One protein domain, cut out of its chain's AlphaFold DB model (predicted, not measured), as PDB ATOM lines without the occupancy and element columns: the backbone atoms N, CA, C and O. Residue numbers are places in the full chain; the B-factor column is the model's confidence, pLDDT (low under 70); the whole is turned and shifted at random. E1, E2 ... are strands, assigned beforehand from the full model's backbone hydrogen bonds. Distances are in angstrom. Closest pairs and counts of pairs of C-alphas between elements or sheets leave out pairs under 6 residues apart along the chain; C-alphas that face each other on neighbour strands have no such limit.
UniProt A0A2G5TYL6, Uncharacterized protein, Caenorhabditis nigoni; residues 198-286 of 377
ATOM      1  N   GLU A 198     270.084  95.634  73.607       86.69
ATOM      2  CA  GLU A 198     271.158  96.585  73.876       86.69
ATOM      3  C   GLU A 198     270.806  97.974  73.368       86.69
ATOM      4  O   GLU A 198     270.268  98.130  72.269       86.69
ATOM      5  N   THR A 199     271.115  98.986  74.173       86.88
ATOM      6  CA  THR A 199     271.016 100.373  73.739       86.88
ATOM      7  C   THR A 199     272.231 100.696  72.894       86.88
ATOM      8  O   THR A 199     273.375 100.649  73.354       86.88
ATOM      9  N   ILE A 200     271.964 101.036  71.646       87.25
ATOM     10  CA  ILE A 200     272.983 101.381  70.676       87.25
ATOM     11  C   ILE A 200     272.589 102.676  69.982       87.25
ATOM     12  O   ILE A 200     271.411 103.030  69.898       87.25
ATOM     13  N   PHE A 201     273.572 103.384  69.458       83.00
ATOM     14  CA  PHE A 201     273.331 104.599  68.703       83.00
ATOM     15  C   PHE A 201     273.937 104.497  67.310       83.00
ATOM     16  O   PHE A 201     274.856 103.717  67.043       83.00
ATOM     17  N   SER A 202     273.383 105.297  66.413       79.38
ATOM     18  CA  SER A 202     273.895 105.504  65.067       79.38
ATOM     19  C   SER A 202     274.049 106.992  64.789       79.38
ATOM     20  O   SER A 202     273.402 107.825  65.421       79.38
ATOM     21  N   VAL A 203     274.879 107.344  63.811       69.44
ATOM     22  CA  VAL A 203     274.935 108.711  63.299       69.44
ATOM     23  C   VAL A 203     273.727 108.959  62.406       69.44
ATOM     24  O   VAL A 203     273.504 108.274  61.409       69.44
ATOM     25  N   LYS A 204     272.980 110.013  62.716       67.75
ATOM     26  CA  LYS A 204     271.956 110.559  61.839       67.75
ATOM     27  C   LYS A 204     272.449 111.854  61.202       67.75
ATOM     28  O   LYS A 204     272.947 112.751  61.883       67.75
ATOM     29  N   ALA A 205     272.255 111.996  59.893       57.25
ATOM     30  CA  ALA A 205     272.358 113.294  59.237       57.25
ATOM     31  C   ALA A 205     271.123 114.145  59.564       57.25
ATOM     32  O   ALA A 205     269.980 113.708  59.408       57.25
ATOM     33  N   LEU A 206     271.343 115.377  60.011       57.19
ATOM     34  CA  LEU A 206     270.274 116.353  60.150       57.19
ATOM     35  C   LEU A 206     269.956 116.969  58.779       57.19
ATOM     36  O   LEU A 206     270.862 117.200  57.970       57.19
ATOM     37  N   PRO A 207     268.673 117.255  58.498       49.44
ATOM     38  CA  PRO A 207     268.292 117.957  57.281       49.44
ATOM     39  C   PRO A 207     268.985 119.326  57.205       49.44
ATOM     40  O   PRO A 207     269.231 119.976  58.224       49.44
ATOM     41  N   LYS A 208     269.290 119.774  55.979       52.69
ATOM     42  CA  LYS A 208     269.956 121.062  55.725       52.69
ATOM     43  C   LYS A 208     269.203 122.200  56.421       52.69
ATOM     44  O   LYS A 208     268.061 122.484  56.067       52.69
ATOM     45  N   LYS A 209     269.862 122.894  57.357       43.25
ATOM     46  CA  LYS A 209     269.283 124.053  58.060       43.25
ATOM     47  C   LYS A 209     269.067 125.273  57.150       43.25
ATOM     48  O   LYS A 209     268.247 126.122  57.483       43.25
ATOM     49  N   SER A 210     269.746 125.388  56.000       38.84
ATOM     50  CA  SER A 210     269.458 126.445  55.015       38.84
ATOM     51  C   SER A 210     269.855 126.074  53.579       38.84
ATOM     52  O   SER A 210     270.769 125.286  53.353       38.84
ATOM     53  N   SER A 211     269.191 126.687  52.594       45.12
ATOM     54  CA  SER A 211     269.518 126.577  51.163       45.12
ATOM     55  C   SER A 211     270.731 127.417  50.731       45.12
ATOM     56  O   SER A 211     271.186 127.282  49.594       45.12
ATOM     57  N   ARG A 212     271.251 128.294  51.606       35.62
ATOM     58  CA  ARG A 212     272.315 129.264  51.281       35.62
ATOM     59  C   ARG A 212     273.704 128.852  51.768       35.62
ATOM     60  O   ARG A 212     274.678 129.193  51.105       35.62
ATOM     61  N   ALA A 213     273.807 128.083  52.851       38.47
ATOM     62  CA  ALA A 213     275.056 127.436  53.236       38.47
ATOM     63  C   ALA A 213     275.161 126.108  52.478       38.47
ATOM     64  O   ALA A 213     274.553 125.100  52.846       38.47
ATOM     65  N   LYS A 214     275.875 126.119  51.349       38.34
ATOM     66  CA  LYS A 214     276.261 124.878  50.681       38.34
ATOM     67  C   LYS A 214     277.191 124.137  51.643       38.34
ATOM     68  O   LYS A 214     278.345 124.516  51.771       38.34
ATOM     69  N   ASP A 215     276.658 123.097  52.279       40.44
ATOM     70  CA  ASP A 215     277.400 121.929  52.774       40.44
ATOM     71  C   ASP A 215     277.713 121.817  54.277       40.44
ATOM     72  O   ASP A 215     278.465 120.929  54.674       40.44
ATOM     73  N   GLU A 216     277.046 122.585  55.138       40.38
ATOM     74  CA  GLU A 216     277.004 122.275  56.577       40.38
ATOM     75  C   GLU A 216     275.941 121.205  56.850       40.38
ATOM     76  O   GLU A 216     274.760 121.486  57.080       40.38
ATOM     77  N   TYR A 217     276.346 119.941  56.771       47.78
ATOM     78  CA  TYR A 217     275.552 118.847  57.316       47.78
ATOM     79  C   TYR A 217     275.805 118.794  58.824       47.78
ATOM     80  O   TYR A 217     276.915 118.493  59.256       47.78
ATOM     81  N   ALA A 218     274.785 119.104  59.622       51.81
ATOM     82  CA  ALA A 218     274.815 118.836  61.054       51.81
ATOM     83  C   ALA A 218     274.474 117.354  61.288       51.81
ATOM     84  O   ALA A 218     273.716 116.762  60.518       51.81
ATOM     85  N   TYR A 219     275.042 116.748  62.324       59.25
ATOM     86  CA  TYR A 219     274.818 115.345  62.670       59.25
ATOM     87  C   TYR A 219     274.343 115.247  64.105       59.25
ATOM     88  O   TYR A 219     274.722 116.065  64.940       59.25
ATOM     89  N   GLU A 220     273.539 114.234  64.379       65.06
ATOM     90  CA  GLU A 220     273.087 113.915  65.726       65.06
ATOM     91  C   GLU A 220     273.219 112.409  65.927       65.06
ATOM     92  O   GLU A 220     272.909 111.629  65.022       65.06
ATOM     93  N   ALA A 221     273.733 111.996  67.083       72.19
ATOM     94  CA  ALA A 221     273.636 110.604  67.483       72.19
ATOM     95  C   ALA A 221     272.157 110.294  67.725       72.19
ATOM     96  O   ALA A 221     271.474 111.016  68.449       72.19
ATOM     97  N   GLN A 222     271.645 109.259  67.070       79.25
ATOM     98  CA  GLN A 222     270.298 108.774  67.301       79.25
ATOM     99  C   GLN A 222     270.374 107.474  68.076       79.25
ATOM    100  O   GLN A 222     270.887 106.465  67.586       79.25
ATOM    101  N   ASP A 223     269.777 107.517  69.255       86.31
ATOM    102  CA  ASP A 223     269.630 106.369  70.126       86.31
ATOM    103  C   ASP A 223     268.540 105.438  69.626       86.31
ATOM    104  O   ASP A 223     267.562 105.855  68.983       86.31
ATOM    105  N   GLY A 224     268.712 104.168  69.953       88.75
ATOM    106  CA  GLY A 224     267.674 103.178  69.825       88.75
ATOM    107  C   GLY A 224     268.068 101.857  70.458       88.75
ATOM    108  O   GLY A 224     269.125 101.700  71.076       88.75
ATOM    109  N   MET A 225     267.203 100.880  70.252       91.38
ATOM    110  CA  MET A 225     267.332  99.561  70.845       91.38
ATOM    111  C   MET A 225     267.599  98.533  69.764       91.38
ATOM    112  O   MET A 225     266.861  98.459  68.777       91.38
ATOM    113  N   ILE A 226     268.639  97.727  69.967       91.62
ATOM    114  CA  ILE A 226     268.813  96.480  69.235       91.62
ATOM    115  C   ILE A 226     268.118  95.340  69.952       91.62
ATOM    116  O   ILE A 226     268.218  95.199  71.168       91.62
ATOM    117  N   GLU A 227     267.466  94.497  69.163       91.50
ATOM    118  CA  GLU A 227     266.855  93.245  69.587       91.50
ATOM    119  C   GLU A 227     267.037  92.171  68.511       91.50
ATOM    120  O   GLU A 227     267.342  92.463  67.349       91.50
ATOM    121  N   ARG A 228     266.851  90.905  68.883       88.00
ATOM    122  CA  ARG A 228     266.892  89.798  67.926       88.00
ATOM    123  C   ARG A 228     265.569  89.705  67.151       88.00
ATOM    124  O   ARG A 228     264.500  89.564  67.732       88.00
ATOM    125  N   CYS A 229     265.678  89.741  65.829       84.75
ATOM    126  CA  CYS A 229     264.642  89.411  64.855       84.75
ATOM    127  C   CYS A 229     264.784  87.951  64.380       84.75
ATOM    128  O   CYS A 229     265.667  87.227  64.839       84.75
ATOM    129  N   VAL A 230     263.902  87.510  63.471       79.06
ATOM    130  CA  VAL A 230     263.791  86.107  63.010       79.06
ATOM    131  C   VAL A 230     265.147  85.495  62.631       79.06
ATOM    132  O   VAL A 230     265.467  84.396  63.076       79.06
ATOM    133  N   ASP A 231     265.952  86.207  61.844       77.62
ATOM    134  CA  ASP A 231     267.224  85.728  61.289       77.62
ATOM    135  C   ASP A 231     268.417  86.674  61.541       77.62
ATOM    136  O   ASP A 231     269.556  86.329  61.228       77.62
ATOM    137  N   ARG A 232     268.174  87.865  62.100       83.81
ATOM    138  CA  ARG A 232     269.160  88.948  62.274       83.81
ATOM    139  C   ARG A 232     268.872  89.764  63.526       83.81
ATOM    140  O   ARG A 232     267.888  89.519  64.218       83.81
ATOM    141  N   PHE A 233     269.696  90.764  63.803       91.25
ATOM    142  CA  PHE A 233     269.323  91.828  64.728       91.25
ATOM    143  C   PHE A 233     268.494  92.894  64.012       91.25
ATOM    144  O   PHE A 233     268.649  93.122  62.812       91.25
ATOM    145  N   CYS A 234     267.618  93.555  64.755       91.62
ATOM    146  CA  CYS A 234     266.916  94.742  64.307       91.62
ATOM    147  C   CYS A 234     267.189  95.884  65.268       91.62
ATOM    148  O   CYS A 234     267.157  95.689  66.479       91.62
ATOM    149  N   TRP A 235     267.398  97.074  64.723       92.31
ATOM    150  CA  TRP A 235     267.475  98.302  65.494       92.31
ATOM    151  C   TRP A 235     266.214  99.132  65.296       92.31
ATOM    152  O   TRP A 235     265.784  99.352  64.160       92.31
ATOM    153  N   SER A 236     265.650  99.608  66.401       90.19
ATOM    154  CA  SER A 236     264.505 100.516  66.417       90.19
ATOM    155  C   SER A 236     264.942 101.854  67.020       90.19
ATOM    156  O   SER A 236     265.436 101.839  68.149       90.19
ATOM    157  N   PRO A 237     264.772 102.994  66.326       87.00
ATOM    158  CA  PRO A 237     265.085 104.307  66.885       87.00
ATOM    159  C   PRO A 237     264.159 104.630  68.063       87.00
ATOM    160  O   PRO A 237     262.951 104.392  67.984       87.00
ATOM    161  N   ASP A 238     264.694 105.259  69.113       84.75
ATOM    162  CA  ASP A 238     263.879 105.747  70.238       84.75
ATOM    163  C   ASP A 238     262.883 106.814  69.769       84.75
ATOM    164  O   ASP A 238     261.712 106.830  70.157       84.75
ATOM    165  N   ASN A 239     263.328 107.693  68.864       79.12
ATOM    166  CA  ASN A 239     262.462 108.681  68.242       79.12
ATOM    167  C   ASN A 239     261.808 108.134  66.964       79.12
ATOM    168  O   ASN A 239     262.275 108.366  65.847       79.12
ATOM    169  N   GLN A 240     260.658 107.484  67.130       70.25
ATOM    170  CA  GLN A 240     259.893 106.897  66.025       70.25
ATOM    171  C   GLN A 240     259.231 107.918  65.084       70.25
ATOM    172  O   GLN A 240     258.682 107.532  64.054       70.25
ATOM    173  N   THR A 241     259.271 109.218  65.401       63.19
ATOM    174  CA  THR A 241     258.695 110.263  64.533       63.19
ATOM    175  C   THR A 241     259.566 110.574  63.313       63.19
ATOM    176  O   THR A 241     259.112 111.234  62.375       63.19
ATOM    177  N   GLN A 242     260.814 110.099  63.299       65.19
ATOM    178  CA  GLN A 242     261.705 110.261  62.159       65.19
ATOM    179  C   GLN A 242     261.353 109.302  61.030       65.19
ATOM    180  O   GLN A 242     261.157 108.108  61.233       65.19
ATOM    181  N   LYS A 243     261.332 109.841  59.813       65.00
ATOM    182  CA  LYS A 243     261.195 109.047  58.598       65.00
ATOM    183  C   LYS A 243     262.574 108.737  58.044       65.00
ATOM    184  O   LYS A 243     263.293 109.653  57.647       65.00
ATOM    185  N   TYR A 244     262.903 107.453  57.968       70.81
ATOM    186  CA  TYR A 244     264.089 106.950  57.271       70.81
ATOM    187  C   TYR A 244     263.760 106.482  55.851       70.81
ATOM    188  O   TYR A 244     264.518 105.716  55.270       70.81
ATOM    189  N   ASP A 245     262.666 106.975  55.259       66.94
ATOM    190  CA  ASP A 245     262.231 106.640  53.893       66.94
ATOM    191  C   ASP A 245     263.343 106.871  52.855       66.94
ATOM    192  O   ASP A 245     263.400 106.220  51.813       66.94
ATOM    193  N   GLU A 246     264.270 107.793  53.137       65.19
ATOM    194  CA  GLU A 246     265.436 107.995  52.291       65.19
ATOM    195  C   GLU A 246     266.342 106.758  52.239       65.19
ATOM    196  O   GLU A 246     266.908 106.497  51.181       65.19
ATOM    197  N   PHE A 247     266.443 105.970  53.309       69.75
ATOM    198  CA  PHE A 247     267.235 104.739  53.427       69.75
ATOM    199  C   PHE A 247     266.536 103.494  52.857       69.75
ATOM    200  O   PHE A 247     266.957 102.373  53.142       69.75
ATOM    201  N   ASP A 248     265.508 103.680  52.022       67.00
ATOM    202  CA  ASP A 248     264.870 102.593  51.278       67.00
ATOM    203  C   ASP A 248     265.901 101.728  50.512       67.00
ATOM    204  O   ASP A 248     266.899 102.216  49.959       67.00
ATOM    205  N   ASP A 249     265.621 100.423  50.475       66.19
ATOM    206  CA  ASP A 249     266.504  99.294  50.130       66.19
ATOM    207  C   ASP A 249     267.165  99.440  48.744       66.19
ATOM    208  O   ASP A 249     268.270  98.955  48.494       66.19
ATOM    209  N   LYS A 250     266.532 100.192  47.834       66.38
ATOM    210  CA  LYS A 250     266.965 100.345  46.434       66.38
ATOM    211  C   LYS A 250     268.388 100.874  46.255       66.38
ATOM    212  O   LYS A 250     268.986 100.624  45.216       66.38
ATOM    213  N   LYS A 251     268.921 101.643  47.208       67.94
ATOM    214  CA  LYS A 251     270.247 102.283  47.079       67.94
ATOM    215  C   LYS A 251     271.301 101.715  48.031       67.94
ATOM    216  O   LYS A 251     272.426 102.221  48.014       67.94
ATOM    217  N   GLY A 252     270.933 100.722  48.847       76.06
ATOM    218  CA  GLY A 252     271.754 100.200  49.939       76.06
ATOM    219  C   GLY A 252     272.082 101.250  51.006       76.06
ATOM    220  O   GLY A 252     272.005 102.458  50.773       76.06
ATOM    221  N   VAL A 253     272.470 100.797  52.193       82.12
ATOM    222  CA  VAL A 253     272.944 101.660  53.280       82.12
ATOM    223  C   VAL A 253     274.124 100.998  53.980       82.12
ATOM    224  O   VAL A 253     274.167  99.783  54.124       82.12
ATOM    225  N   SER A 254     275.091 101.809  54.395       87.25
ATOM    226  CA  SER A 254     276.066 101.432  55.405       87.25
ATOM    227  C   SER A 254     275.993 102.434  56.536       87.25
ATOM    228  O   SER A 254     276.386 103.588  56.366       87.25
ATOM    229  N   MET A 255     275.470 101.978  57.666       88.00
ATOM    230  CA  MET A 255     275.258 102.800  58.846       88.00
ATOM    231  C   MET A 255     275.814 102.055  60.065       88.00
ATOM    232  O   MET A 255     275.192 101.078  60.487       88.00
ATOM    233  N   PRO A 256     277.002 102.423  60.574       90.69
ATOM    234  CA  PRO A 256     277.618 101.748  61.708       90.69
ATOM    235  C   PRO A 256     276.823 101.998  62.991       90.69
ATOM    236  O   PRO A 256     276.449 103.128  63.298       90.69
ATOM    237  N   PHE A 257     276.622 100.934  63.754       91.31
ATOM    238  CA  PHE A 257     275.929 100.948  65.033       91.31
ATOM    239  C   PHE A 257     276.908 100.719  66.183       91.31
ATOM    240  O   PHE A 257     277.696  99.771  66.150       91.31
ATOM    241  N   LEU A 258     276.849 101.580  67.198       90.56
ATOM    242  CA  LEU A 258     277.797 101.618  68.309       90.56
ATOM    243  C   LEU A 258     277.096 101.408  69.651       90.56
ATOM    244  O   LEU A 258     276.011 101.944  69.874       90.56
ATOM    245  N   THR A 259     277.724 100.666  70.563       90.25
ATOM    246  CA  THR A 259     277.227 100.534  71.941       90.25
ATOM    247  C   THR A 259     277.422 101.824  72.724       90.25
ATOM    248  O   THR A 259     278.328 102.606  72.435       90.25
ATOM    249  N   LYS A 260     276.584 102.040  73.741       82.81
ATOM    250  CA  LYS A 260     276.636 103.228  74.607       82.81
ATOM    251  C   LYS A 260     277.592 103.139  75.794       82.81
ATOM    252  O   LYS A 260     277.607 104.033  76.636       82.81
ATOM    253  N   ASP A 261     278.397 102.091  75.872       79.38
ATOM    254  CA  ASP A 261     279.337 101.930  76.976       79.38
ATOM    255  C   ASP A 261     280.449 102.986  76.940       79.38
ATOM    256  O   ASP A 261     280.785 103.538  75.890       79.38
ATOM    257  N   ASN A 262     281.119 103.183  78.083       76.25
ATOM    258  CA  ASN A 262     282.320 104.027  78.189       76.25
ATOM    259  C   ASN A 262     283.394 103.668  77.151       76.25
ATOM    260  O   ASN A 262     284.222 104.500  76.788       76.25
ATOM    261  N   ARG A 263     283.387 102.412  76.698       86.44
ATOM    262  CA  ARG A 263     284.224 101.910  75.621       86.44
ATOM    263  C   ARG A 263     283.341 101.330  74.523       86.44
ATOM    264  O   ARG A 263     283.115 100.127  74.467       86.44
ATOM    265  N   GLN A 264     282.858 102.218  73.667       88.69
ATOM    266  CA  GLN A 264     281.912 101.910  72.598       88.69
ATOM    267  C   GLN A 264     282.427 100.773  71.701       88.69
ATOM    268  O   GLN A 264     283.568 100.805  71.234       88.69
ATOM    269  N   LEU A 265     281.598  99.769  71.447       92.62
ATOM    270  CA  LEU A 265     281.900  98.670  70.532       92.62
ATOM    271  C   LEU A 265     281.149  98.877  69.221       92.62
ATOM    272  O   LEU A 265     280.012  99.345  69.221       92.62
ATOM    273  N   LEU A 266     281.756  98.488  68.103       94.12
ATOM    274  CA  LEU A 266     281.048  98.397  66.833       94.12
ATOM    275  C   LEU A 266     280.191  97.134  66.813       94.12
ATOM    276  O   LEU A 266     280.706  96.030  66.656       94.12
ATOM    277  N   PHE A 267     278.881  97.307  66.966       93.56
ATOM    278  CA  PHE A 267     277.924  96.206  66.942       93.56
ATOM    279  C   PHE A 267     277.765  95.632  65.528       93.56
ATOM    280  O   PHE A 267     277.650  94.428  65.331       93.56
ATOM    281  N   GLY A 268     277.721  96.495  64.516       93.06
ATOM    282  CA  GLY A 268     277.436  96.066  63.154       93.06
ATOM    283  C   GLY A 268     276.982  97.210  62.273       93.06
ATOM    284  O   GLY A 268     277.213  98.378  62.587       93.06
ATOM    285  N   PHE A 269     276.322  96.866  61.172       91.69
ATOM    286  CA  PHE A 269     275.865  97.834  60.184       91.69
ATOM    287  C   PHE A 269     274.386  97.671  59.860       91.69
ATOM    288  O   PHE A 269     273.890  96.561  59.659       91.69
ATOM    289  N   GLY A 270     273.693  98.802  59.745       87.25
ATOM    290  CA  GLY A 270     272.373  98.863  59.136       87.25
ATOM    291  C   GLY A 270     272.454  98.458  57.675       87.25
ATOM    292  O   GLY A 270     273.295  98.966  56.935       87.25
ATOM    293  N   PHE A 271     271.582  97.535  57.287       76.06
ATOM    294  CA  PHE A 271     271.573  96.918  55.965       76.06
ATOM    295  C   PHE A 271     270.324  97.304  55.166       76.06
ATOM    296  O   PHE A 271     270.408  97.619  53.982       76.06
ATOM    297  N   LYS A 272     269.155  97.277  55.812       79.25
ATOM    298  CA  LYS A 272     267.857  97.532  55.177       79.25
ATOM    299  C   LYS A 272     266.916  98.168  56.175       79.25
ATOM    300  O   LYS A 272     266.800  97.677  57.291       79.25
ATOM    301  N   TYR A 273     266.226  99.217  55.753       82.69
ATOM    302  CA  TYR A 273     265.170  99.825  56.544       82.69
ATOM    303  C   TYR A 273     263.808  99.242  56.149       82.69
ATOM    304  O   TYR A 273     263.451  99.199  54.971       82.69
ATOM    305  N   ASP A 274     263.061  98.762  57.138       81.62
ATOM    306  CA  ASP A 274     261.666  98.367  56.998       81.62
ATOM    307  C   ASP A 274     260.768  99.545  57.388       81.62
ATOM    308  O   ASP A 274     260.542  99.815  58.570       81.62
ATOM    309  N   ASN A 275     260.221 100.220  56.374       79.00
ATOM    310  CA  ASN A 275     259.296 101.342  56.546       79.00
ATOM    311  C   ASN A 275     258.036 100.968  57.349       79.00
ATOM    312  O   ASN A 275     257.456 101.835  57.997       79.00
ATOM    313  N   LYS A 276     257.570  99.711  57.284       81.12
ATOM    314  CA  LYS A 276     256.341  99.282  57.974       81.12
ATOM    315  C   LYS A 276     256.586  99.079  59.461       81.12
ATOM    316  O   LYS A 276     255.738  99.446  60.268       81.12
ATOM    317  N   ALA A 277     257.721  98.478  59.805       82.75
ATOM    318  CA  ALA A 277     258.099  98.227  61.190       82.75
ATOM    319  C   ALA A 277     258.818  99.421  61.843       82.75
ATOM    320  O   ALA A 277     258.929  99.444  63.065       82.75
ATOM    321  N   ASN A 278     259.293 100.390  61.047       84.75
ATOM    322  CA  ASN A 278     260.202 101.461  61.465       84.75
ATOM    323  C   ASN A 278     261.472 100.902  62.132       84.75
ATOM    324  O   ASN A 278     261.846 101.293  63.236       84.75
ATOM    325  N   LYS A 279     262.107  99.923  61.475       87.69
ATOM    326  CA  LYS A 279     263.303  99.239  61.991       87.69
ATOM    327  C   LYS A 279     264.357  99.070  60.915       87.69
ATOM    328  O   LYS A 279     264.037  98.846  59.752       87.69
ATOM    329  N   PHE A 280     265.619  99.102  61.315       87.06
ATOM    330  CA  PHE A 280     266.723  98.662  60.472       87.06
ATOM    331  C   PHE A 280     267.035  97.199  60.758       87.06
ATOM    332  O   PHE A 280     267.282  96.842  61.904       87.06
ATOM    333  N   ALA A 281     267.093  96.366  59.725       88.31
ATOM    334  CA  ALA A 281     267.813  95.105  59.801       88.31
ATOM    335  C   ALA A 281     269.310  95.405  59.946       88.31
ATOM    336  O   ALA A 281     269.866  96.214  59.191       88.31
ATOM    337  N   VAL A 282     269.947  94.750  60.911       89.88
ATOM    338  CA  VAL A 282     271.350  94.945  61.272       89.88
ATOM    339  C   VAL A 282     272.111  93.654  61.023       89.88
ATOM    340  O   VAL A 282     271.734  92.592  61.523       89.88
ATOM    341  N   THR A 283     273.193  93.759  60.259       87.94
ATOM    342  CA  THR A 283     274.188  92.693  60.157       87.94
ATOM    343  C   THR A 283     275.211  92.915  61.266       87.94
ATOM    344  O   THR A 283     275.928  93.920  61.258       87.94
ATOM    345  N   ASP A 284     275.232  92.011  62.242       90.38
ATOM    346  CA  ASP A 284     276.220  92.016  63.316       90.38
ATOM    347  C   ASP A 284     277.605  91.579  62.820       90.38
ATOM    348  O   ASP A 284     277.744  91.019  61.732       90.38
ATOM    349  N   LEU A 285     278.645  91.857  63.608       91.31
ATOM    350  CA  LEU A 285     280.011  91.500  63.218       91.31
ATOM    351  C   LEU A 285     280.408  90.057  63.531       91.31
ATOM    352  O   LEU A 285     281.519  89.685  63.163       91.31
ATOM    353  N   GLY A 286     279.568  89.261  64.205       88.62
ATOM    354  CA  GLY A 286     279.955  87.963  64.764       88.62
ATOM    355  C   GLY A 286     280.596  87.039  63.734       88.62
ATOM    356  O   GLY A 286     281.708  86.559  63.947       88.62
TER     357      GLY A 286
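Overview. This is residues 198 to 286 of the 377 residues of an uncharacterized protein of Caenorhabditis nigoni (UniProt A0A2G5TYL6). The domain is a small closed barrel of six strands, from which the loop of one long hairpin, that of E1 and E2, sticks out as an arm with residues 210 to 215 standing free. A second long loop, residues 238 to 254, joins E3 to E4 on opposite sides of the ring. The printed part has 89 residues with no named helix and six named strands, E1 to E6 along the chain; round the ring they run E1, E2, E3, E6, E5, E4 and back to E1, each antiparallel to its neighbours. The class is all strand, though under half of the residues, 43 of 89, are in named elements. The whole is compact, with a radius of gyration of the C-alphas of 13.7 A, and its C-alphas span 44 by 33 by 21 A, the arm making the longest axis.

Arrangement. E1, residues 198 to 205, and E2, residues 219 to 228, form a hairpin, antiparallel at 145 degrees between their directions; N 200 and O 224 are 3.0 A apart and N 222 and O 202 2.8 A, both within hydrogen-bond range. E2 lies beside the whole of E1, from 198 to 205. On the other side of E2, beside its residues 223 to 228, lies E3, residues 233 to 237, antiparallel at 137 degrees and again a hairpin, with N 234 and O 227 at 2.8 A. E4, residues 255 to 259, is apart from E3 but is the antiparallel neighbour of E1 at 141 degrees, beside residues 200 to 202 of E1, with N 258 and O 201 at 2.9 A. E5, residues 266 to 274, forms a hairpin with E4 at 131 degrees, where N 270 and O 255 are 2.8 A apart. E6, residues 279 to 284, forms a hairpin with E5 at 142 degrees, with N 281 and O 272 at 2.8 A. E6 is also the antiparallel neighbour of E3, at 138 degrees, with N 235 and O 280 at 2.8 A, and with this pair the barrel is closed. E1 and E6 are apart, and so are E2 and E5. E1, E2 and E3 make a meander, each strand the antiparallel neighbour of the one before, and so do E4, E5 and E6. E1 to E4 form a Greek key, four strands in a row in which three are a meander and the first is the antiparallel neighbour of the fourth, and E3 to E6 form another.

Along the chain. E1 begins at C-alpha 198, (271.158, 96.585, 73.876), and is 22.2 A long. E2, the longest strand by residues with 10, measures 27.3 A, from C-alpha 219 at (274.818, 115.345, 62.670). E3 and E4 measure 13.4 A each. E5 measures 21.7 A and bends by 59 degrees at residue 271. E6 measures 14.9 A and ends at C-alpha 284, (276.220, 92.016, 63.316).

Size, cuts and confidence. The C-alphas of Arg 212 and Val 230 are the two farthest apart, at 45.5 A. The printed part has no cut. The links from E1 to E2, 13 residues, and from E3 to E4, 17 residues, are long; that from E4 to E5 is short, and those from E2 to E3 and from E5 to E6 are tight. The mean pLDDT of the printed part is 76.1, and 28 residues are under 70: residues 203 to 220, 241 to 243 and 245 to 251.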